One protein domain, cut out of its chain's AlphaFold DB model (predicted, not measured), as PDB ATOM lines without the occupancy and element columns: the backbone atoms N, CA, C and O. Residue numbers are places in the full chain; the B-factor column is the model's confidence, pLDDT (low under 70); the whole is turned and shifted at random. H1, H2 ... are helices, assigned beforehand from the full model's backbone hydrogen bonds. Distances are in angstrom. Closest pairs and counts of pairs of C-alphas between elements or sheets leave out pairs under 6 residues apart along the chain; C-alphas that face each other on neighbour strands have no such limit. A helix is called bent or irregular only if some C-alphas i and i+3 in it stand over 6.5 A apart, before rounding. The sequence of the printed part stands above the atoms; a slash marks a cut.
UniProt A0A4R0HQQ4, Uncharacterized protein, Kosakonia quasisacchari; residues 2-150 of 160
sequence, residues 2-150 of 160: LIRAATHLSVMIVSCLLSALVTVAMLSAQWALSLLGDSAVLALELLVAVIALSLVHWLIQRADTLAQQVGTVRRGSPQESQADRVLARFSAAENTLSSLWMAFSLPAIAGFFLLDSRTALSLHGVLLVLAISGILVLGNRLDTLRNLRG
ATOM      1  N   LEU A   2       0.314 -24.599 107.135       65.12
ATOM      2  CA  LEU A   2      -0.688 -24.749 106.060       65.12
ATOM      3  C   LEU A   2      -1.485 -23.468 105.724       65.12
ATOM      4  O   LEU A   2      -1.596 -23.110 104.559       65.12
ATOM      5  N   ILE A   3      -1.954 -22.723 106.732       69.12
ATOM      6  CA  ILE A   3      -2.726 -21.476 106.531       69.12
ATOM      7  C   ILE A   3      -1.873 -20.371 105.877       69.12
ATOM      8  O   ILE A   3      -2.345 -19.631 105.015       69.12
ATOM      9  N   ARG A   4      -0.585 -20.280 106.242       64.19
ATOM     10  CA  ARG A   4       0.354 -19.312 105.651       64.19
ATOM     11  C   ARG A   4       0.692 -19.693 104.203       64.19
ATOM     12  O   ARG A   4       0.700 -18.836 103.333       64.19
ATOM     13  N   ALA A   5       0.887 -20.980 103.918       67.69
ATOM     14  CA  ALA A   5       1.097 -21.460 102.550       67.69
ATOM     15  C   ALA A   5      -0.130 -21.218 101.650       67.69
ATOM     16  O   ALA A   5       0.016 -20.728 100.534       67.69
ATOM     17  N   ALA A   6      -1.340 -21.481 102.154       71.19
ATOM     18  CA  ALA A   6      -2.584 -21.256 101.419       71.19
ATOM     19  C   ALA A   6      -2.835 -19.770 101.108       71.19
ATOM     20  O   ALA A   6      -3.291 -19.440 100.018       71.19
ATOM     21  N   THR A   7      -2.495 -18.870 102.036       74.44
ATOM     22  CA  THR A   7      -2.613 -17.416 101.823       74.44
ATOM     23  C   THR A   7      -1.578 -16.877 100.837       74.44
ATOM     24  O   THR A   7      -1.917 -16.042 100.005       74.44
ATOM     25  N   HIS A   8      -0.340 -17.377 100.849       74.38
ATOM     26  CA  HIS A   8       0.638 -17.021  99.813       74.38
ATOM     27  C   HIS A   8       0.217 -17.521  98.425       74.38
ATOM     28  O   HIS A   8       0.321 -16.775  97.452       74.38
ATOM     29  N   LEU A   9      -0.302 -18.751  98.337       78.44
ATOM     30  CA  LEU A   9      -0.797 -19.316  97.085       78.44
ATOM     31  C   LEU A   9      -1.980 -18.507  96.533       78.44
ATOM     32  O   LEU A   9      -1.992 -18.176  95.349       78.44
ATOM     33  N   SER A  10      -2.952 -18.149  97.376       79.62
ATOM     34  CA  SER A  10      -4.120 -17.378  96.938       79.62
ATOM     35  C   SER A  10      -3.741 -15.974  96.469       79.62
ATOM     36  O   SER A  10      -4.211 -15.541  95.420       79.62
ATOM     37  N   VAL A  11      -2.839 -15.290  97.177       79.19
ATOM     38  CA  VAL A  11      -2.328 -13.973  96.764       79.19
ATOM     39  C   VAL A  11      -1.589 -14.063  95.429       79.19
ATOM     40  O   VAL A  11      -1.785 -13.202  94.572       79.19
ATOM     41  N   MET A  12      -0.791 -15.112  95.214       80.94
ATOM     42  CA  MET A  12      -0.099 -15.337  93.943       80.94
ATOM     43  C   MET A  12      -1.090 -15.560  92.794       80.94
ATOM     44  O   MET A  12      -0.975 -14.909  91.758       80.94
ATOM     45  N   ILE A  13      -2.095 -16.423  92.988       83.50
ATOM     46  CA  ILE A  13      -3.126 -16.705  91.975       83.50
ATOM     47  C   ILE A  13      -3.897 -15.431  91.620       83.50
ATOM     48  O   ILE A  13      -4.040 -15.111  90.442       83.50
ATOM     49  N   VAL A  14      -4.358 -14.678  92.624       84.25
ATOM     50  CA  VAL A  14      -5.088 -13.419  92.409       84.25
ATOM     51  C   VAL A  14      -4.218 -12.402  91.672       84.25
ATOM     52  O   VAL A  14      -4.700 -11.749  90.750       84.25
ATOM     53  N   SER A  15      -2.935 -12.298  92.026       80.75
ATOM     54  CA  SER A  15      -2.003 -11.374  91.366       80.75
ATOM     55  C   SER A  15      -1.758 -11.756  89.903       80.75
ATOM     56  O   SER A  15      -1.792 -10.885  89.038       80.75
ATOM     57  N   CYS A  16      -1.587 -13.048  89.604       84.31
ATOM     58  CA  CYS A  16      -1.467 -13.541  88.229       84.31
ATOM     59  C   CYS A  16      -2.730 -13.267  87.408       84.31
ATOM     60  O   CYS A  16      -2.631 -12.767  86.289       84.31
ATOM     61  N   LEU A  17      -3.911 -13.563  87.959       88.12
ATOM     62  CA  LEU A  17      -5.185 -13.300  87.286       88.12
ATOM     63  C   LEU A  17      -5.356 -11.808  86.998       88.12
ATOM     64  O   LEU A  17      -5.694 -11.437  85.878       88.12
ATOM     65  N   LEU A  18      -5.075 -10.952  87.983       87.56
ATOM     66  CA  LEU A  18      -5.155  -9.506  87.808       87.56
ATOM     67  C   LEU A  18      -4.169  -9.019  86.740       87.56
ATOM     68  O   LEU A  18      -4.558  -8.245  85.873       87.56
ATOM     69  N   SER A  19      -2.924  -9.504  86.762       88.38
ATOM     70  CA  SER A  19      -1.920  -9.167  85.749       88.38
ATOM     71  C   SER A  19      -2.385  -9.564  84.350       88.38
ATOM     72  O   SER A  19      -2.313  -8.749  83.438       88.38
ATOM     73  N   ALA A  20      -2.907 -10.783  84.178       90.25
ATOM     74  CA  ALA A  20      -3.403 -11.257  82.890       90.25
ATOM     75  C   ALA A  20      -4.582 -10.412  82.385       90.25
ATOM     76  O   ALA A  20      -4.603 -10.018  81.221       90.25
ATOM     77  N   LEU A  21      -5.535 -10.082  83.262       93.44
ATOM     78  CA  LEU A  21      -6.672  -9.226  82.916       93.44
ATOM     79  C   LEU A  21      -6.223  -7.822  82.504       93.44
ATOM     80  O   LEU A  21      -6.721  -7.297  81.511       93.44
ATOM     81  N   VAL A  22      -5.262  -7.230  83.221       93.00
ATOM     82  CA  VAL A  22      -4.690  -5.920  82.871       93.00
ATOM     83  C   VAL A  22      -3.983  -5.978  81.518       93.00
ATOM     84  O   VAL A  22      -4.212  -5.108  80.681       93.00
ATOM     85  N   THR A  23      -3.180  -7.013  81.264       94.31
ATOM     86  CA  THR A  23      -2.504  -7.205  79.975       94.31
ATOM     87  C   THR A  23      -3.508  -7.320  78.829       94.31
ATOM     88  O   THR A  23      -3.377  -6.615  77.830       94.31
ATOM     89  N   VAL A  24      -4.538  -8.159  78.976       95.94
ATOM     90  CA  VAL A  24      -5.580  -8.340  77.953       95.94
ATOM     91  C   VAL A  24      -6.357  -7.046  77.723       95.94
ATOM     92  O   VAL A  24      -6.592  -6.679  76.572       95.94
ATOM     93  N   ALA A  25      -6.724  -6.329  78.787       95.31
ATOM     94  CA  ALA A  25      -7.411  -5.047  78.677       95.31
ATOM     95  C   ALA A  25      -6.557  -4.013  77.930       95.31
ATOM     96  O   ALA A  25      -7.065  -3.334  77.041       95.31
ATOM     97  N   MET A  26      -5.258  -3.937  78.238       96.00
ATOM     98  CA  MET A  26      -4.338  -3.008  77.586       96.00
ATOM     99  C   MET A  26      -4.162  -3.331  76.099       96.00
ATOM    100  O   MET A  26      -4.301  -2.438  75.270       96.00
ATOM    101  N   LEU A  27      -3.935  -4.602  75.752       96.19
ATOM    102  CA  LEU A  27      -3.822  -5.039  74.356       96.19
ATOM    103  C   LEU A  27      -5.110  -4.763  73.573       96.19
ATOM    104  O   LEU A  27      -5.062  -4.259  72.454       96.19
ATOM    105  N   SER A  28      -6.267  -5.044  74.180       96.00
ATOM    106  CA  SER A  28      -7.572  -4.779  73.564       96.00
ATOM    107  C   SER A  28      -7.790  -3.283  73.336       96.00
ATOM    108  O   SER A  28      -8.293  -2.888  72.287       96.00
ATOM    109  N   ALA A  29      -7.384  -2.444  74.294       95.88
ATOM    110  CA  ALA A  29      -7.474  -0.994  74.179       95.88
ATOM    111  C   ALA A  29      -6.527  -0.444  73.103       95.88
ATOM    112  O   ALA A  29      -6.963   0.345  72.271       95.88
ATOM    113  N   GLN A  30      -5.263  -0.884  73.066       95.56
ATOM    114  CA  GLN A  30      -4.312  -0.486  72.024       95.56
ATOM    115  C   GLN A  30      -4.822  -0.878  70.631       95.56
ATOM    116  O   GLN A  30      -4.786  -0.052  69.725       95.56
ATOM    117  N   TRP A  31      -5.357  -2.092  70.473       95.56
ATOM    118  CA  TRP A  31      -5.925  -2.544  69.202       95.56
ATOM    119  C   TRP A  31      -7.168  -1.745  68.788       95.56
ATOM    120  O   TRP A  31      -7.305  -1.355  67.634       95.56
ATOM    121  N   ALA A  32      -8.070  -1.442  69.724       96.06
ATOM    122  CA  ALA A  32      -9.234  -0.612  69.424       96.06
ATOM    123  C   ALA A  32      -8.838   0.825  69.034       96.06
ATOM    124  O   ALA A  32      -9.427   1.404  68.125       96.06
ATOM    125  N   LEU A  33      -7.834   1.402  69.705       95.81
ATOM    126  CA  LEU A  33      -7.353   2.755  69.422       95.81
ATOM    127  C   LEU A  33      -6.495   2.835  68.160       95.81
ATOM    128  O   LEU A  33      -6.488   3.889  67.525       95.81
ATOM    129  N   SER A  34      -5.823   1.757  67.749       93.88
ATOM    130  CA  SER A  34      -5.054   1.755  66.497       93.88
ATOM    131  C   SER A  34      -5.960   1.954  65.277       93.88
ATOM    132  O   SER A  34      -5.527   2.530  64.287       93.88
ATOM    133  N   LEU A  35      -7.246   1.589  65.374       93.38
ATOM    134  CA  LEU A  35      -8.260   1.894  64.356       93.38
ATOM    135  C   LEU A  35      -8.570   3.397  64.232       93.38
ATOM    136  O   LEU A  35      -9.062   3.835  63.195       93.38
ATOM    137  N   LEU A  36      -8.317   4.184  65.285       92.94
ATOM    138  CA  LEU A  36      -8.515   5.639  65.303       92.94
ATOM    139  C   LEU A  36      -7.256   6.400  64.864       92.94
ATOM    140  O   LEU A  36      -7.362   7.521  64.367       92.94
ATOM    141  N   GLY A  37      -6.081   5.796  65.048       93.75
ATOM    142  CA  GLY A  37      -4.791   6.288  64.572       93.75
ATOM    143  C   GLY A  37      -3.686   6.264  65.632       93.75
ATOM    144  O   GLY A  37      -3.939   6.194  66.836       93.75
ATOM    145  N   ASP A  38      -2.441   6.386  65.167       94.06
ATOM    146  CA  ASP A  38      -1.220   6.301  65.981       94.06
ATOM    147  C   ASP A  38      -1.225   7.215  67.221       94.06
ATOM    148  O   ASP A  38      -0.757   6.837  68.296       94.06
ATOM    149  N   SER A  39      -1.764   8.432  67.095       95.06
ATOM    150  CA  SER A  39      -1.792   9.412  68.189       95.06
ATOM    151  C   SER A  39      -2.658   8.961  69.366       95.06
ATOM    152  O   SER A  39      -2.324   9.259  70.513       95.06
ATOM    153  N   ALA A  40      -3.739   8.219  69.108       95.44
ATOM    154  CA  ALA A  40      -4.615   7.695  70.149       95.44
ATOM    155  C   ALA A  40      -3.923   6.582  70.950       95.44
ATOM    156  O   ALA A  40      -3.997   6.571  72.180       95.44
ATOM    157  N   VAL A  41      -3.193   5.694  70.265       95.06
ATOM    158  CA  VAL A  41      -2.389   4.638  70.901       95.06
ATOM    159  C   VAL A  41      -1.300   5.252  71.782       95.06
ATOM    160  O   VAL A  41      -1.205   4.916  72.961       95.06
ATOM    161  N   LEU A  42      -0.544   6.226  71.263       96.00
ATOM    162  CA  LEU A  42       0.503   6.916  72.026       96.00
ATOM    163  C   LEU A  42      -0.050   7.679  73.239       96.00
ATOM    164  O   LEU A  42       0.576   7.695  74.299       96.00
ATOM    165  N   ALA A  43      -1.224   8.305  73.109       96.94
ATOM    166  CA  ALA A  43      -1.874   8.991  74.222       96.94
ATOM    167  C   ALA A  43      -2.269   8.015  75.342       96.94
ATOM    168  O   ALA A  43      -2.063   8.323  76.517       96.94
ATOM    169  N   LEU A  44      -2.787   6.831  74.989       95.75
ATOM    170  CA  LEU A  44      -3.081   5.773  75.955       95.75
ATOM    171  C   LEU A  44      -1.806   5.293  76.655       95.75
ATOM    172  O   LEU A  44      -1.783   5.213  77.880       95.75
ATOM    173  N   GLU A  45      -0.752   4.989  75.898       94.75
ATOM    174  CA  GLU A  45       0.519   4.516  76.455       94.75
ATOM    175  C   GLU A  45       1.127   5.527  77.424       94.75
ATOM    176  O   GLU A  45       1.502   5.165  78.541       94.75
ATOM    177  N   LEU A  46       1.156   6.804  77.033       96.69
ATOM    178  CA  LEU A  46       1.618   7.888  77.891       96.69
ATOM    179  C   LEU A  46       0.776   7.981  79.168       96.69
ATOM    180  O   LEU A  46       1.329   8.034  80.266       96.69
ATOM    181  N   LEU A  47      -0.553   7.988  79.039       97.00
ATOM    182  CA  LEU A  47      -1.462   8.092  80.178       97.00
ATOM    183  C   LEU A  47      -1.258   6.934  81.159       97.00
ATOM    184  O   LEU A  47      -1.125   7.152  82.364       97.00
ATOM    185  N   VAL A  48      -1.197   5.707  80.647       94.06
ATOM    186  CA  VAL A  48      -1.011   4.499  81.454       94.06
ATOM    187  C   VAL A  48       0.354   4.504  82.131       94.06
ATOM    188  O   VAL A  48       0.426   4.238  83.332       94.06
ATOM    189  N   ALA A  49       1.422   4.871  81.417       94.44
ATOM    190  CA  ALA A  49       2.756   4.990  81.997       94.44
ATOM    191  C   ALA A  49       2.783   6.021  83.137       94.44
ATOM    192  O   ALA A  49       3.290   5.730  84.223       94.44
ATOM    193  N   VAL A  50       2.181   7.196  82.935       96.62
ATOM    194  CA  VAL A  50       2.094   8.245  83.962       96.62
ATOM    195  C   VAL A  50       1.320   7.753  85.182       96.62
ATOM    196  O   VAL A  50       1.800   7.916  86.305       96.62
ATOM    197  N   ILE A  51       0.157   7.123  84.994       95.69
ATOM    198  CA  ILE A  51      -0.658   6.595  86.097       95.69
ATOM    199  C   ILE A  51       0.106   5.509  86.863       95.69
ATOM    200  O   ILE A  51       0.179   5.566  88.090       95.69
ATOM    201  N   ALA A  52       0.705   4.549  86.157       93.94
ATOM    202  CA  ALA A  52       1.431   3.435  86.756       93.94
ATOM    203  C   ALA A  52       2.635   3.917  87.580       93.94
ATOM    204  O   ALA A  52       2.780   3.550  88.749       93.94
ATOM    205  N   LEU A  53       3.465   4.796  87.009       95.19
ATOM    206  CA  LEU A  53       4.623   5.360  87.703       95.19
ATOM    207  C   LEU A  53       4.205   6.236  88.889       95.19
ATOM    208  O   LEU A  53       4.812   6.147  89.956       95.19
ATOM    209  N   SER A  54       3.144   7.035  88.742       96.19
ATOM    210  CA  SER A  54       2.617   7.873  89.827       96.19
ATOM    211  C   SER A  54       2.073   7.036  90.981       96.19
ATOM    212  O   SER A  54       2.322   7.358  92.142       96.19
ATOM    213  N   LEU A  55       1.379   5.935  90.681       95.00
ATOM    214  CA  LEU A  55       0.888   4.996  91.686       95.00
ATOM    215  C   LEU A  55       2.046   4.385  92.479       95.00
ATOM    216  O   LEU A  55       2.024   4.409  93.710       95.00
ATOM    217  N   VAL A  56       3.072   3.870  91.795       94.56
ATOM    218  CA  VAL A  56       4.249   3.298  92.467       94.56
ATOM    219  C   VAL A  56       4.960   4.359  93.297       94.56
ATOM    220  O   VAL A  56       5.292   4.121  94.457       94.56
ATOM    221  N   HIS A  57       5.147   5.553  92.740       96.19
ATOM    222  CA  HIS A  57       5.746   6.666  93.454       96.19
ATOM    223  C   HIS A  57       4.981   7.001  94.743       96.19
ATOM    224  O   HIS A  57       5.586   7.117  95.810       96.19
ATOM    225  N   TRP A  58       3.653   7.087  94.667       96.81
ATOM    226  CA  TRP A  58       2.787   7.317  95.821       96.81
ATOM    227  C   TRP A  58       2.877   6.189  96.859       96.81
ATOM    228  O   TRP A  58       2.949   6.461  98.059       96.81
ATOM    229  N   LEU A  59       2.934   4.924  96.429       93.81
ATOM    230  CA  LEU A  59       3.121   3.783  97.331       93.81
ATOM    231  C   LEU A  59       4.464   3.855  98.069       93.81
ATOM    232  O   LEU A  59       4.496   3.649  99.283       93.81
ATOM    233  N   ILE A  60       5.545   4.201  97.364       93.50
ATOM    234  CA  ILE A  60       6.877   4.396  97.953       93.50
ATOM    235  C   ILE A  60       6.842   5.525  98.987       93.50
ATOM    236  O   ILE A  60       7.321   5.345 100.105       93.50
ATOM    237  N   GLN A  61       6.238   6.671  98.653       94.12
ATOM    238  CA  GLN A  61       6.088   7.784  99.595       94.12
ATOM    239  C   GLN A  61       5.300   7.368 100.840       94.12
ATOM    240  O   GLN A  61       5.691   7.691 101.958       94.12
ATOM    241  N   ARG A  62       4.204   6.625 100.666       93.00
ATOM    242  CA  ARG A  62       3.373   6.157 101.780       93.00
ATOM    243  C   ARG A  62       4.095   5.137 102.664       93.00
ATOM    244  O   ARG A  62       3.831   5.078 103.863       93.00
ATOM    245  N   ALA A  63       4.968   4.317 102.084       91.31
ATOM    246  CA  ALA A  63       5.820   3.414 102.845       91.31
ATOM    247  C   ALA A  63       6.875   4.196 103.645       91.31
ATOM    248  O   ALA A  63       7.048   3.930 104.832       91.31
ATOM    249  N   ASP A  64       7.508   5.208 103.041       91.69
ATOM    250  CA  ASP A  64       8.492   6.054 103.727       91.69
ATOM    251  C   ASP A  64       7.868   6.887 104.855       91.69
ATOM    252  O   ASP A  64       8.424   6.930 105.947       91.69
ATOM    253  N   THR A  65       6.691   7.490 104.658       90.75
ATOM    254  CA  THR A  65       6.022   8.251 105.729       90.75
ATOM    255  C   THR A  65       5.656   7.364 106.915       90.75
ATOM    256  O   THR A  65       5.849   7.764 108.062       90.75
ATOM    257  N   LEU A  66       5.194   6.138 106.663       88.69
ATOM    258  CA  LEU A  66       4.943   5.173 107.731       88.69
ATOM    259  C   LEU A  66       6.247   4.771 108.438       88.69
ATOM    260  O   LEU A  66       6.281   4.710 109.664       88.69
ATOM    261  N   ALA A  67       7.326   4.543 107.685       86.81
ATOM    262  CA  ALA A  67       8.637   4.222 108.247       86.81
ATOM    263  C   ALA A  67       9.187   5.359 109.125       86.81
ATOM    264  O   ALA A  67       9.760   5.099 110.180       86.81
ATOM    265  N   GLN A  68       8.980   6.618 108.727       87.31
ATOM    266  CA  GLN A  68       9.356   7.795 109.516       87.31
ATOM    267  C   GLN A  68       8.580   7.886 110.836       87.31
ATOM    268  O   GLN A  68       9.160   8.249 111.854       87.31
ATOM    269  N   GLN A  69       7.286   7.554 110.828       88.31
ATOM    270  CA  GLN A  69       6.438   7.590 112.025       88.31
ATOM    271  C   GLN A  69       6.784   6.486 113.028       88.31
ATOM    272  O   GLN A  69       6.736   6.716 114.232       88.31
ATOM    273  N   VAL A  70       7.104   5.287 112.534       85.06
ATOM    274  CA  VAL A  70       7.426   4.127 113.380       85.06
ATOM    275  C   VAL A  70       8.875   4.181 113.879       85.06
ATOM    276  O   VAL A  70       9.154   3.751 114.997       85.06
ATOM    277  N   GLY A  71       9.797   4.734 113.085       80.12
ATOM    278  CA  GLY A  71      11.224   4.754 113.405       80.12
ATOM    279  C   GLY A  71      11.853   3.356 113.384       80.12
ATOM    280  O   GLY A  71      11.263   2.389 112.915       80.12
ATOM    281  N   THR A  72      13.081   3.221 113.881       76.00
ATOM    282  CA  THR A  72      13.770   1.923 113.922       76.00
ATOM    283  C   THR A  72      13.369   1.138 115.167       76.00
ATOM    284  O   THR A  72      13.666   1.553 116.286       76.00
ATOM    285  N   VAL A  73      12.738  -0.020 114.982       72.06
ATOM    286  CA  VAL A  73      12.274  -0.875 116.084       72.06
ATOM    287  C   VAL A  73      13.220  -2.060 116.287       72.06
ATOM    288  O   VAL A  73      13.650  -2.693 115.326       72.06
ATOM    289  N   ARG A  74      13.535  -2.403 117.544       68.38
ATOM    290  CA  ARG A  74      14.311  -3.611 117.869       68.38
ATOM    291  C   ARG A  74      13.415  -4.850 117.801       68.38
ATOM    292  O   ARG A  74      12.299  -4.849 118.321       68.38
ATOM    293  N   ARG A  75      13.924  -5.925 117.201       65.62
ATOM    294  CA  ARG A  75      13.250  -7.230 117.142       65.62
ATOM    295  C   ARG A  75      12.973  -7.783 118.546       65.62
ATOM    296  O   ARG A  75      13.813  -7.620 119.431       65.62
ATOM    297  N   GLY A  76      11.819  -8.417 118.751       67.06
ATOM    298  CA  GLY A  76      11.376  -8.918 120.055       67.06
ATOM    299  C   GLY A  76      10.811  -7.843 120.988       67.06
ATOM    300  O   GLY A  76      10.425  -8.153 122.113       67.06
ATOM    301  N   SER A  77      10.756  -6.581 120.548       72.25
ATOM    302  CA  SER A  77      10.059  -5.532 121.289       72.25
ATOM    303  C   SER A  77       8.543  -5.609 121.051       72.25
ATOM    304  O   SER A  77       8.101  -6.086 120.002       72.25
ATOM    305  N   PRO A  78       7.716  -5.054 121.957       71.88
ATOM    306  CA  PRO A  78       6.263  -4.971 121.762       71.88
ATOM    307  C   PRO A  78       5.848  -4.225 120.478       71.88
ATOM    308  O   PRO A  78       4.711  -4.331 120.025       71.88
ATOM    309  N   GLN A  79       6.770  -3.455 119.895       76.94
ATOM    310  CA  GLN A  79       6.565  -2.613 118.719       76.94
ATOM    311  C   GLN A  79       6.867  -3.348 117.396       76.94
ATOM    312  O   GLN A  79       6.669  -2.770 116.330       76.94
ATOM    313  N   GLU A  80       7.303  -4.616 117.423       80.12
ATOM    314  CA  GLU A  80       7.651  -5.411 116.225       80.12
ATOM    315  C   GLU A  80       6.502  -5.491 115.205       80.12
ATOM    316  O   GLU A  80       6.720  -5.361 114.003       80.12
ATOM    317  N   SER A  81       5.253  -5.545 115.676       81.69
ATOM    318  CA  SER A  81       4.065  -5.515 114.805       81.69
ATOM    319  C   SER A  81       3.952  -4.247 113.939       81.69
ATOM    320  O   SER A  81       3.349  -4.272 112.862       81.69
ATOM    321  N   GLN A  82       4.522  -3.124 114.388       82.81
ATOM    322  CA  GLN A  82       4.555  -1.877 113.624       82.81
ATOM    323  C   GLN A  82       5.644  -1.920 112.547       82.81
ATOM    324  O   GLN A  82       5.409  -1.470 111.426       82.81
ATOM    325  N   ALA A  83       6.793  -2.528 112.851       82.06
ATOM    326  CA  ALA A  83       7.863  -2.773 111.887       82.06
ATOM    327  C   ALA A  83       7.422  -3.719 110.759       82.06
ATOM    328  O   ALA A  83       7.647  -3.418 109.586       82.06
ATOM    329  N   ASP A  84       6.705  -4.796 111.087       84.19
ATOM    330  CA  ASP A  84       6.136  -5.713 110.090       84.19
ATOM    331  C   ASP A  84       5.173  -4.996 109.137       84.19
ATOM    332  O   ASP A  84       5.142  -5.261 107.934       84.19
ATOM    333  N   ARG A  85       4.403  -4.033 109.655       86.19
ATOM    334  CA  ARG A  85       3.502  -3.213 108.839       86.19
ATOM    335  C   ARG A  85       4.270  -2.318 107.868       86.19
ATOM    336  O   ARG A  85       3.830  -2.166 106.730       86.19
ATOM    337  N   VAL A  86       5.390  -1.734 108.296       87.94
ATOM    338  CA  VAL A  86       6.273  -0.937 107.429       87.94
ATOM    339  C   VAL A  86       6.861  -1.813 106.322       87.94
ATOM    340  O   VAL A  86       6.738  -1.469 105.146       87.94
ATOM    341  N   LEU A  87       7.406  -2.977 106.681       86.88
ATOM    342  CA  LEU A  87       7.945  -3.949 105.728       86.88
ATOM    343  C   LEU A  87       6.891  -4.378 104.704       86.88
ATOM    344  O   LEU A  87       7.149  -4.327 103.505       86.88
ATOM    345  N   ALA A  88       5.671  -4.688 105.148       87.25
ATOM    346  CA  ALA A  88       4.575  -5.045 104.254       87.25
ATOM    347  C   ALA A  88       4.234  -3.932 103.245       87.25
ATOM    348  O   ALA A  88       3.856  -4.231 102.113       87.25
ATOM    349  N   ARG A  89       4.377  -2.647 103.609       90.19
ATOM    350  CA  ARG A  89       4.155  -1.523 102.679       90.19
ATOM    351  C   ARG A  89       5.275  -1.374 101.661       90.19
ATOM    352  O   ARG A  89       4.974  -1.147 100.491       90.19
ATOM    353  N   PHE A  90       6.527  -1.545 102.076       90.25
ATOM    354  CA  PHE A  90       7.645  -1.583 101.137       90.25
ATOM    355  C   PHE A  90       7.523  -2.769 100.171       90.25
ATOM    356  O   PHE A  90       7.604  -2.566  98.963       90.25
ATOM    357  N   SER A  91       7.206  -3.969 100.668       89.81
ATOM    358  CA  SER A  91       6.961  -5.141  99.816       89.81
ATOM    359  C   SER A  91       5.765  -4.954  98.881       89.81
ATOM    360  O   SER A  91       5.802  -5.414  97.747       89.81
ATOM    361  N   ALA A  92       4.706  -4.258  99.307       89.81
ATOM    362  CA  ALA A  92       3.578  -3.950  98.429       89.81
ATOM    363  C   ALA A  92       3.987  -3.025  97.270       89.81
ATOM    364  O   ALA A  92       3.557  -3.247  96.139       89.81
ATOM    365  N   ALA A  93       4.824  -2.016  97.531       91.75
ATOM    366  CA  ALA A  93       5.364  -1.143  96.489       91.75
ATOM    367  C   ALA A  93       6.277  -1.918  95.520       91.75
ATOM    368  O   ALA A  93       6.121  -1.789  94.308       91.75
ATOM    369  N   GLU A  94       7.157  -2.772  96.051       92.31
ATOM    370  CA  GLU A  94       8.059  -3.641  95.279       92.31
ATOM    371  C   GLU A  94       7.283  -4.602  94.367       92.31
ATOM    372  O   GLU A  94       7.489  -4.635  93.152       92.31
ATOM    373  N   ASN A  95       6.314  -5.324  94.935       90.44
ATOM    374  CA  ASN A  95       5.470  -6.263  94.198       90.44
ATOM    375  C   ASN A  95       4.624  -5.552  93.141       90.44
ATOM    376  O   ASN A  95       4.423  -6.090  92.057       90.44
ATOM    377  N   THR A  96       4.134  -4.345  93.435       90.69
ATOM    378  CA  THR A  96       3.371  -3.550  92.464       90.69
ATOM    379  C   THR A  96       4.260  -3.139  91.295       90.69
ATOM    380  O   THR A  96       3.857  -3.311  90.149       90.69
ATOM    381  N   LEU A  97       5.480  -2.660  91.558       92.19
ATOM    382  CA  LEU A  97       6.435  -2.302  90.508       92.19
ATOM    383  C   LEU A  97       6.761  -3.511  89.608       92.19
ATOM    384  O   LEU A  97       6.713  -3.391  88.385       92.19
ATOM    385  N   SER A  98       7.009  -4.680  90.206       90.38
ATOM    386  CA  SER A  98       7.272  -5.932  89.478       90.38
ATOM    387  C   SER A  98       6.065  -6.411  88.654       90.38
ATOM    388  O   SER A  98       6.200  -6.755  87.478       90.38
ATOM    389  N   SER A  99       4.859  -6.371  89.225       89.81
ATOM    390  CA  SER A  99       3.632  -6.756  88.517       89.81
ATOM    391  C   SER A  99       3.326  -5.836  87.337       89.81
ATOM    392  O   SER A  99       2.936  -6.324  86.281       89.81
ATOM    393  N   LEU A 100       3.530  -4.522  87.478       90.19
ATOM    394  CA  LEU A 100       3.333  -3.571  86.378       90.19
ATOM    395  C   LEU A 100       4.342  -3.819  85.251       90.19
ATOM    396  O   LEU A 100       3.960  -3.803  84.083       90.19
ATOM    397  N   TRP A 101       5.602  -4.109  85.591       89.69
ATOM    398  CA  TRP A 101       6.618  -4.484  84.606       89.69
ATOM    399  C   TRP A 101       6.184  -5.695  83.772       89.69
ATOM    400  O   TRP A 101       6.213  -5.650  82.543       89.69
ATOM    401  N   MET A 102       5.711  -6.757  84.430       89.12
ATOM    402  CA  MET A 102       5.208  -7.942  83.733       89.12
ATOM    403  C   MET A 102       3.962  -7.631  82.900       89.12
ATOM    404  O   MET A 102       3.929  -7.967  81.716       89.12
ATOM    405  N   ALA A 103       2.968  -6.952  83.482       90.19
ATOM    406  CA  ALA A 103       1.683  -6.693  82.839       90.19
ATOM    407  C   ALA A 103       1.798  -5.839  81.565       90.19
ATOM    408  O   ALA A 103       1.041  -6.063  80.615       90.19
ATOM    409  N   PHE A 104       2.743  -4.892  81.529       91.44
ATOM    410  CA  PHE A 104       2.927  -3.967  80.406       91.44
ATOM    411  C   PHE A 104       4.021  -4.371  79.415       91.44
ATOM    412  O   PHE A 104       4.108  -3.764  78.352       91.44
ATOM    413  N   SER A 105       4.803  -5.417  79.698       91.75
ATOM    414  CA  SER A 105       5.839  -5.911  78.780       91.75
ATOM    415  C   SER A 105       5.286  -6.298  77.400       91.75
ATOM    416  O   SER A 105       5.789  -5.837  76.377       91.75
ATOM    417  N   LEU A 106       4.212  -7.091  77.360       93.50
ATOM    418  CA  LEU A 106       3.557  -7.501  76.114       93.50
ATOM    419  C   LEU A 106       2.883  -6.325  75.381       93.50
ATOM    420  O   LEU A 106       3.135  -6.179  74.188       93.50
ATOM    421  N   PRO A 107       2.096  -5.455  76.047       93.25
ATOM    422  CA  PRO A 107       1.583  -4.220  75.452       93.25
ATOM    423  C   PRO A 107       2.658  -3.314  74.847       93.25
ATOM    424  O   PRO A 107       2.461  -2.767  73.764       93.25
ATOM    425  N   ALA A 108       3.807  -3.175  75.513       93.62
ATOM    426  CA  ALA A 108       4.924  -2.400  74.985       93.62
ATOM    427  C   ALA A 108       5.474  -3.019  73.692       93.62
ATOM    428  O   ALA A 108       5.710  -2.314  72.723       93.62
ATOM    429  N   ILE A 109       5.617  -4.346  73.635       94.75
ATOM    430  CA  ILE A 109       6.037  -5.031  72.404       94.75
ATOM    431  C   ILE A 109       4.982  -4.867  71.300       94.75
ATOM    432  O   ILE A 109       5.333  -4.617  70.148       94.75
ATOM    433  N   ALA A 110       3.696  -4.979  71.643       93.00
ATOM    434  CA  ALA A 110       2.594  -4.830  70.697       93.00
ATOM    435  C   ALA A 110       2.561  -3.440  70.042       93.00
ATOM    436  O   ALA A 110       2.244  -3.345  68.858       93.00
ATOM    437  N   GLY A 111       2.952  -2.382  70.763       91.38
ATOM    438  CA  GLY A 111       3.031  -1.020  70.228       91.38
ATOM    439  C   GLY A 111       3.890  -0.908  68.961       91.38
ATOM    440  O   GLY A 111       3.512  -0.205  68.028       91.38
ATOM    441  N   PHE A 112       4.973  -1.685  68.843       93.88
ATOM    442  CA  PHE A 112       5.802  -1.710  67.627       93.88
ATOM    443  C   PHE A 112       5.111  -2.319  66.400       93.88
ATOM    444  O   PHE A 112       5.535  -2.053  65.278       93.88
ATOM    445  N   PHE A 113       4.083  -3.147  66.597       93.69
ATOM    446  CA  PHE A 113       3.312  -3.759  65.511       93.69
ATOM    447  C   PHE A 113       2.049  -2.972  65.164       93.69
ATOM    448  O   PHE A 113       1.527  -3.127  64.066       93.69
ATOM    449  N   LEU A 114       1.536  -2.182  66.109       91.81
ATOM    450  CA  LEU A 114       0.282  -1.441  65.958       91.81
ATOM    451  C   LEU A 114       0.467  -0.030  65.391       91.81
ATOM    452  O   LEU A 114      -0.516   0.567  64.965       91.81
ATOM    453  N   LEU A 115       1.684   0.513  65.434       93.06
ATOM    454  CA  LEU A 115       1.993   1.859  64.958       93.06
ATOM    455  C   LEU A 115       2.584   1.811  63.549       93.06
ATOM    456  O   LEU A 115       3.607   1.162  63.323       93.06
ATOM    457  N   ASP A 116       1.990   2.566  62.627       91.06
ATOM    458  CA  ASP A 116       2.390   2.539  61.215       91.06
ATOM    459  C   ASP A 116       3.428   3.617  60.871       91.06
ATOM    460  O   ASP A 116       4.309   3.421  60.025       91.06
ATOM    461  N   SER A 117       3.359   4.790  61.510       94.12
ATOM    462  CA  SER A 117       4.264   5.891  61.179       94.12
ATOM    463  C   SER A 117       5.627   5.762  61.864       94.12
ATOM    464  O   SER A 117       5.753   5.489  63.058       94.12
ATOM    465  N   ARG A 118       6.702   6.076  61.122       93.75
ATOM    466  CA  ARG A 118       8.075   6.116  61.671       93.75
ATOM    467  C   ARG A 118       8.208   7.079  62.852       93.75
ATOM    468  O   ARG A 118       8.975   6.826  63.782       93.75
ATOM    469  N   THR A 119       7.476   8.189  62.803       94.06
ATOM    470  CA  THR A 119       7.407   9.170  63.887       94.06
ATOM    471  C   THR A 119       6.752   8.579  65.127       94.06
ATOM    472  O   THR A 119       7.304   8.734  66.214       94.06
ATOM    473  N   ALA A 120       5.636   7.857  64.981       94.50
ATOM    474  CA  ALA A 120       4.977   7.222  66.113       94.50
ATOM    475  C   ALA A 120       5.830   6.109  66.721       94.50
ATOM    476  O   ALA A 120       5.990   6.080  67.934       94.50
ATOM    477  N   LEU A 121       6.471   5.277  65.896       95.69
ATOM    478  CA  LEU A 121       7.414   4.258  66.366       95.69
ATOM    479  C   LEU A 121       8.590   4.866  67.145       95.69
ATOM    480  O   LEU A 121       8.998   4.337  68.178       95.69
ATOM    481  N   SER A 122       9.116   6.006  66.685       96.50
ATOM    482  CA  SER A 122      10.184   6.723  67.395       96.50
ATOM    483  C   SER A 122       9.698   7.262  68.742       96.50
ATOM    484  O   SER A 122      10.385   7.106  69.750       96.50
ATOM    485  N   LEU A 123       8.503   7.861  68.782       96.94
ATOM    486  CA  LEU A 123       7.894   8.357  70.020       96.94
ATOM    487  C   LEU A 123       7.590   7.221  71.000       96.94
ATOM    488  O   LEU A 123       7.907   7.351  72.179       96.94
ATOM    489  N   HIS A 124       7.058   6.102  70.518       97.12
ATOM    490  CA  HIS A 124       6.839   4.893  71.306       97.12
ATOM    491  C   HIS A 124       8.147   4.389  71.927       97.12
ATOM    492  O   HIS A 124       8.216   4.162  73.134       97.12
ATOM    493  N   GLY A 125       9.225   4.314  71.137       96.62
ATOM    494  CA  GLY A 125      10.553   3.954  71.640       96.62
ATOM    495  C   GLY A 125      11.059   4.904  72.730       96.62
ATOM    496  O   GLY A 125      11.573   4.454  73.754       96.62
ATOM    497  N   VAL A 126      10.870   6.218  72.562       97.25
ATOM    498  CA  VAL A 126      11.217   7.215  73.589       97.25
ATOM    499  C   VAL A 126      10.385   7.019  74.858       97.25
ATOM    500  O   VAL A 126      10.948   7.005  75.953       97.25
ATOM    501  N   LEU A 127       9.067   6.825  74.737       96.00
ATOM    502  CA  LEU A 127       8.185   6.558  75.877       96.00
ATOM    503  C   LEU A 127       8.594   5.286  76.619       96.00
ATOM    504  O   LEU A 127       8.644   5.290  77.849       96.00
ATOM    505  N   LEU A 128       8.954   4.228  75.892       96.31
ATOM    506  CA  LEU A 128       9.434   2.980  76.470       96.31
ATOM    507  C   LEU A 128      10.725   3.191  77.269       96.31
ATOM    508  O   LEU A 128      10.816   2.760  78.418       96.31
ATOM    509  N   VAL A 129      11.708   3.903  76.708       97.38
ATOM    510  CA  VAL A 129      12.961   4.227  77.412       97.38
ATOM    511  C   VAL A 129      12.694   5.057  78.670       97.38
ATOM    512  O   VAL A 129      13.281   4.785  79.722       97.38
ATOM    513  N   LEU A 130      11.790   6.038  78.599       96.56
ATOM    514  CA  LEU A 130      11.399   6.845  79.755       96.56
ATOM    515  C   LEU A 130      10.697   6.005  80.827       96.56
ATOM    516  O   LEU A 130      11.011   6.151  82.009       96.56
ATOM    517  N   ALA A 131       9.802   5.098  80.435       94.44
ATOM    518  CA  ALA A 131       9.113   4.200  81.354       94.44
ATOM    519  C   ALA A 131      10.098   3.255  82.059       94.44
ATOM    520  O   ALA A 131      10.077   3.160  83.286       94.44
ATOM    521  N   ILE A 132      11.013   2.628  81.311       95.38
ATOM    522  CA  ILE A 132      12.082   1.779  81.866       95.38
ATOM    523  C   ILE A 132      12.937   2.583  82.849       95.38
ATOM    524  O   ILE A 132      13.161   2.151  83.980       95.38
ATOM    525  N   SER A 133      13.374   3.779  82.453       96.75
ATOM    526  CA  SER A 133      14.181   4.655  83.309       96.75
ATOM    527  C   SER A 133      13.434   5.027  84.592       96.75
ATOM    528  O   SER A 133      14.004   4.957  85.679       96.75
ATOM    529  N   GLY A 134      12.145   5.362  84.492       94.69
ATOM    530  CA  GLY A 134      11.288   5.656  85.638       94.69
ATOM    531  C   GLY A 134      11.163   4.472  86.595       94.69
ATOM    532  O   GLY A 134      11.298   4.645  87.806       94.69
ATOM    533  N   ILE A 135      10.977   3.262  86.064       93.81
ATOM    534  CA  ILE A 135      10.923   2.018  86.844       93.81
ATOM    535  C   ILE A 135      12.238   1.783  87.592       93.81
ATOM    536  O   ILE A 135      12.212   1.548  88.798       93.81
ATOM    537  N   LEU A 136      13.381   1.915  86.913       94.88
ATOM    538  CA  LEU A 136      14.702   1.747  87.528       94.88
ATOM    539  C   LEU A 136      14.959   2.788  88.625       94.88
ATOM    540  O   LEU A 136      15.421   2.446  89.712       94.88
ATOM    541  N   VAL A 137      14.618   4.054  88.376       96.75
ATOM    542  CA  VAL A 137      14.760   5.134  89.364       96.75
ATOM    543  C   VAL A 137      13.876   4.884  90.586       96.75
ATOM    544  O   VAL A 137      14.336   5.049  91.717       96.75
ATOM    545  N   LEU A 138      12.619   4.474  90.390       95.62
ATOM    546  CA  LEU A 138      11.705   4.174  91.494       95.62
ATOM    547  C   LEU A 138      12.137   2.929  92.276       95.62
ATOM    548  O   LEU A 138      12.075   2.963  93.503       95.62
ATOM    549  N   GLY A 139      12.624   1.884  91.602       93.25
ATOM    550  CA  GLY A 139      13.194   0.695  92.242       93.25
ATOM    551  C   GLY A 139      14.408   1.041  93.106       93.25
ATOM    552  O   GLY A 139      14.412   0.778  94.307       93.25
ATOM    553  N   ASN A 140      15.377   1.767  92.546       94.69
ATOM    554  CA  ASN A 140      16.556   2.221  93.290       94.69
ATOM    555  C   ASN A 140      16.183   3.113  94.479       94.69
ATOM    556  O   ASN A 140      16.765   3.006  95.561       94.69
ATOM    557  N   ARG A 141      15.200   4.004  94.305       94.00
ATOM    558  CA  ARG A 141      14.700   4.859  95.386       94.00
ATOM    559  C   ARG A 141      14.033   4.041  96.488       94.00
ATOM    560  O   ARG A 141      14.260   4.332  97.660       94.00
ATOM    561  N   LEU A 142      13.217   3.053  96.127       93.25
ATOM    562  CA  LEU A 142      12.571   2.143  97.067       93.25
ATOM    563  C   LEU A 142      13.618   1.412  97.920       93.25
ATOM    564  O   LEU A 142      13.527   1.450  99.148       93.25
ATOM    565  N   ASP A 143      14.644   0.843  97.288       90.88
ATOM    566  CA  ASP A 143      15.739   0.163  97.984       90.88
ATOM    567  C   ASP A 143      16.547   1.108  98.872       90.88
ATOM    568  O   ASP A 143      16.833   0.796 100.031       90.88
ATOM    569  N   THR A 144      16.861   2.297  98.361       91.56
ATOM    570  CA  THR A 144      17.589   3.324  99.114       91.56
ATOM    571  C   THR A 144      16.815   3.732 100.366       91.56
ATOM    572  O   THR A 144      17.382   3.750 101.457       91.56
ATOM    573  N   LEU A 145      15.514   4.013 100.247       90.44
ATOM    574  CA  LEU A 145      14.674   4.393 101.387       90.44
ATOM    575  C   LEU A 145      14.535   3.246 102.390       90.44
ATOM    576  O   LEU A 145      14.689   3.468 103.590       90.44
ATOM    577  N   ARG A 146      14.313   2.017 101.915       87.50
ATOM    578  CA  ARG A 146      14.250   0.829 102.776       87.50
ATOM    579  C   ARG A 146      15.531   0.668 103.603       87.50
ATOM    580  O   ARG A 146      15.451   0.456 104.813       87.50
ATOM    581  N   ASN A 147      16.695   0.843 102.975       87.19
ATOM    582  CA  ASN A 147      17.998   0.758 103.635       87.19
ATOM    583  C   ASN A 147      18.241   1.917 104.615       87.19
ATOM    584  O   ASN A 147      18.637   1.674 105.753       87.19
ATOM    585  N   LEU A 148      17.950   3.162 104.218       86.69
ATOM    586  CA  LEU A 148      18.098   4.348 105.076       86.69
ATOM    587  C   LEU A 148      17.241   4.271 106.345       86.69
ATOM    588  O   LEU A 148      17.634   4.776 107.392       86.69
ATOM    589  N   ARG A 149      16.068   3.636 106.263       83.06
ATOM    590  CA  ARG A 149      15.159   3.447 107.403       83.06
ATOM    591  C   ARG A 149      15.491   2.219 108.251       83.06
ATOM    592  O   ARG A 149      14.772   1.926 109.199       83.06
ATOM    593  N   GLY A 150      16.564   1.500 107.922       79.06
ATOM    594  CA  GLY A 150      17.015   0.323 108.657       79.06
ATOM    595  C   GLY A 150      16.216  -0.947 108.371       79.06
ATOM    596  O   GLY A 150      16.562  -1.981 108.921       79.06
TER     597      GLY A 150
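AT A GLANCE: This is residues 2 to 150 of the 160 residues of an uncharacterized protein of Kosakonia quasisacchari (UniProt A0A4R0HQQ4). What shape do these coordinates make? Four long helices form an up-and-down bundle splayed at one side: H2, the bent H3 and H4 run side by side as a triangle, while H1 packs on H2 and H3 with its later part and swings away from them, so that residues 2 to 14 stick out. What is it made of? The printed part has 149 residues with four named helices, in the order H1, H2, H3, H4, and no named strand; the class is all helix. How large and how dense is it? It is loose, with a radius of gyration of the C-alphas of 18.8 A, and its flat outline spans 61 by 35 by 16 A.

HOW THE PARTS SIT: How is the longest helix built? H3, residues 80 to 114, was assigned as one helix by its hydrogen bonds but is bent: C-alphas 103 and 106 are 7.0 A apart. Its arms, H3a of residues 80 to 103 and H3b of residues 106 to 114, stand at a shallow tilt of 23 degrees. What touches H3a along the bundle? H3a and H2, residues 38 to 70, form a helical hairpin: they touch, closest at the C-alphas of Ala 63 and Arg 89, 5.2 A apart, and run opposite ways at a shallow tilt of 12 degrees. Residues 90 to 97 of H3a touch residues 135 to 146 of H4, which spans residues 118 to 148; the closest C-alphas are those of Phe 90 and Arg 146, 7.2 A apart. H2 and H4 touch and run the same way at a shallow tilt of 5 degrees, with the C-alphas of Ile 60 and Leu 142 closest at 6.2 A. How does H1 join them? H1, residues 2 to 34, touches H3a with residues 15 to 23 alone, closest at the C-alphas of Thr 23 and Ala 103, 5.1 A apart, at a tilt of 35.2 degrees that is only just steep. With residues 23 to 34 alone it touches H3b, where the C-alphas of Leu 27 and Pro 107 are closest at 5.6 A, and with residues 30 to 34 alone it touches H2, where those of Leu 33 and Val 41 are closest at 5.5 A. H1 and H4 are apart. What do the backbone N and O atoms show? Every O i to N i+4 pair is within hydrogen-bond range in H1, H2, H3a and H4, against 3 of 5 in H3b.

IN THESE COORDINATES: Where does the first helix run? H1 begins at C-alpha 2, (-0.688, -24.749, 106.060), and ends at C-alpha 34, 47.8 A away. How long are the others? H2 measures 48.2 A from C-alpha 38 to C-alpha 70, H3a 33.9 A from 80 to 103 and H3b 12.3 A from 106 to 114. H4 measures 44.6 A and ends at C-alpha 148, (18.098, 4.348, 105.076).

THE WHOLE: How far does it reach? The two C-alphas farthest apart are those of Pro 78 and Ser 117, 61.6 A. Without residues 2 to 14, which stand free, the body spans 61 by 28 by 17 A. Is there a cut, and how long are the links? The printed part has no cut. The links H1 to H2 and H3 to H4 are tight, with 3 residues each, and the link H2 to H3, with 9 residues, is short. Where is confidence low? The mean pLDDT of the printed part is 89.6, and residues 2 to 5 and 74 to 76 are under 70.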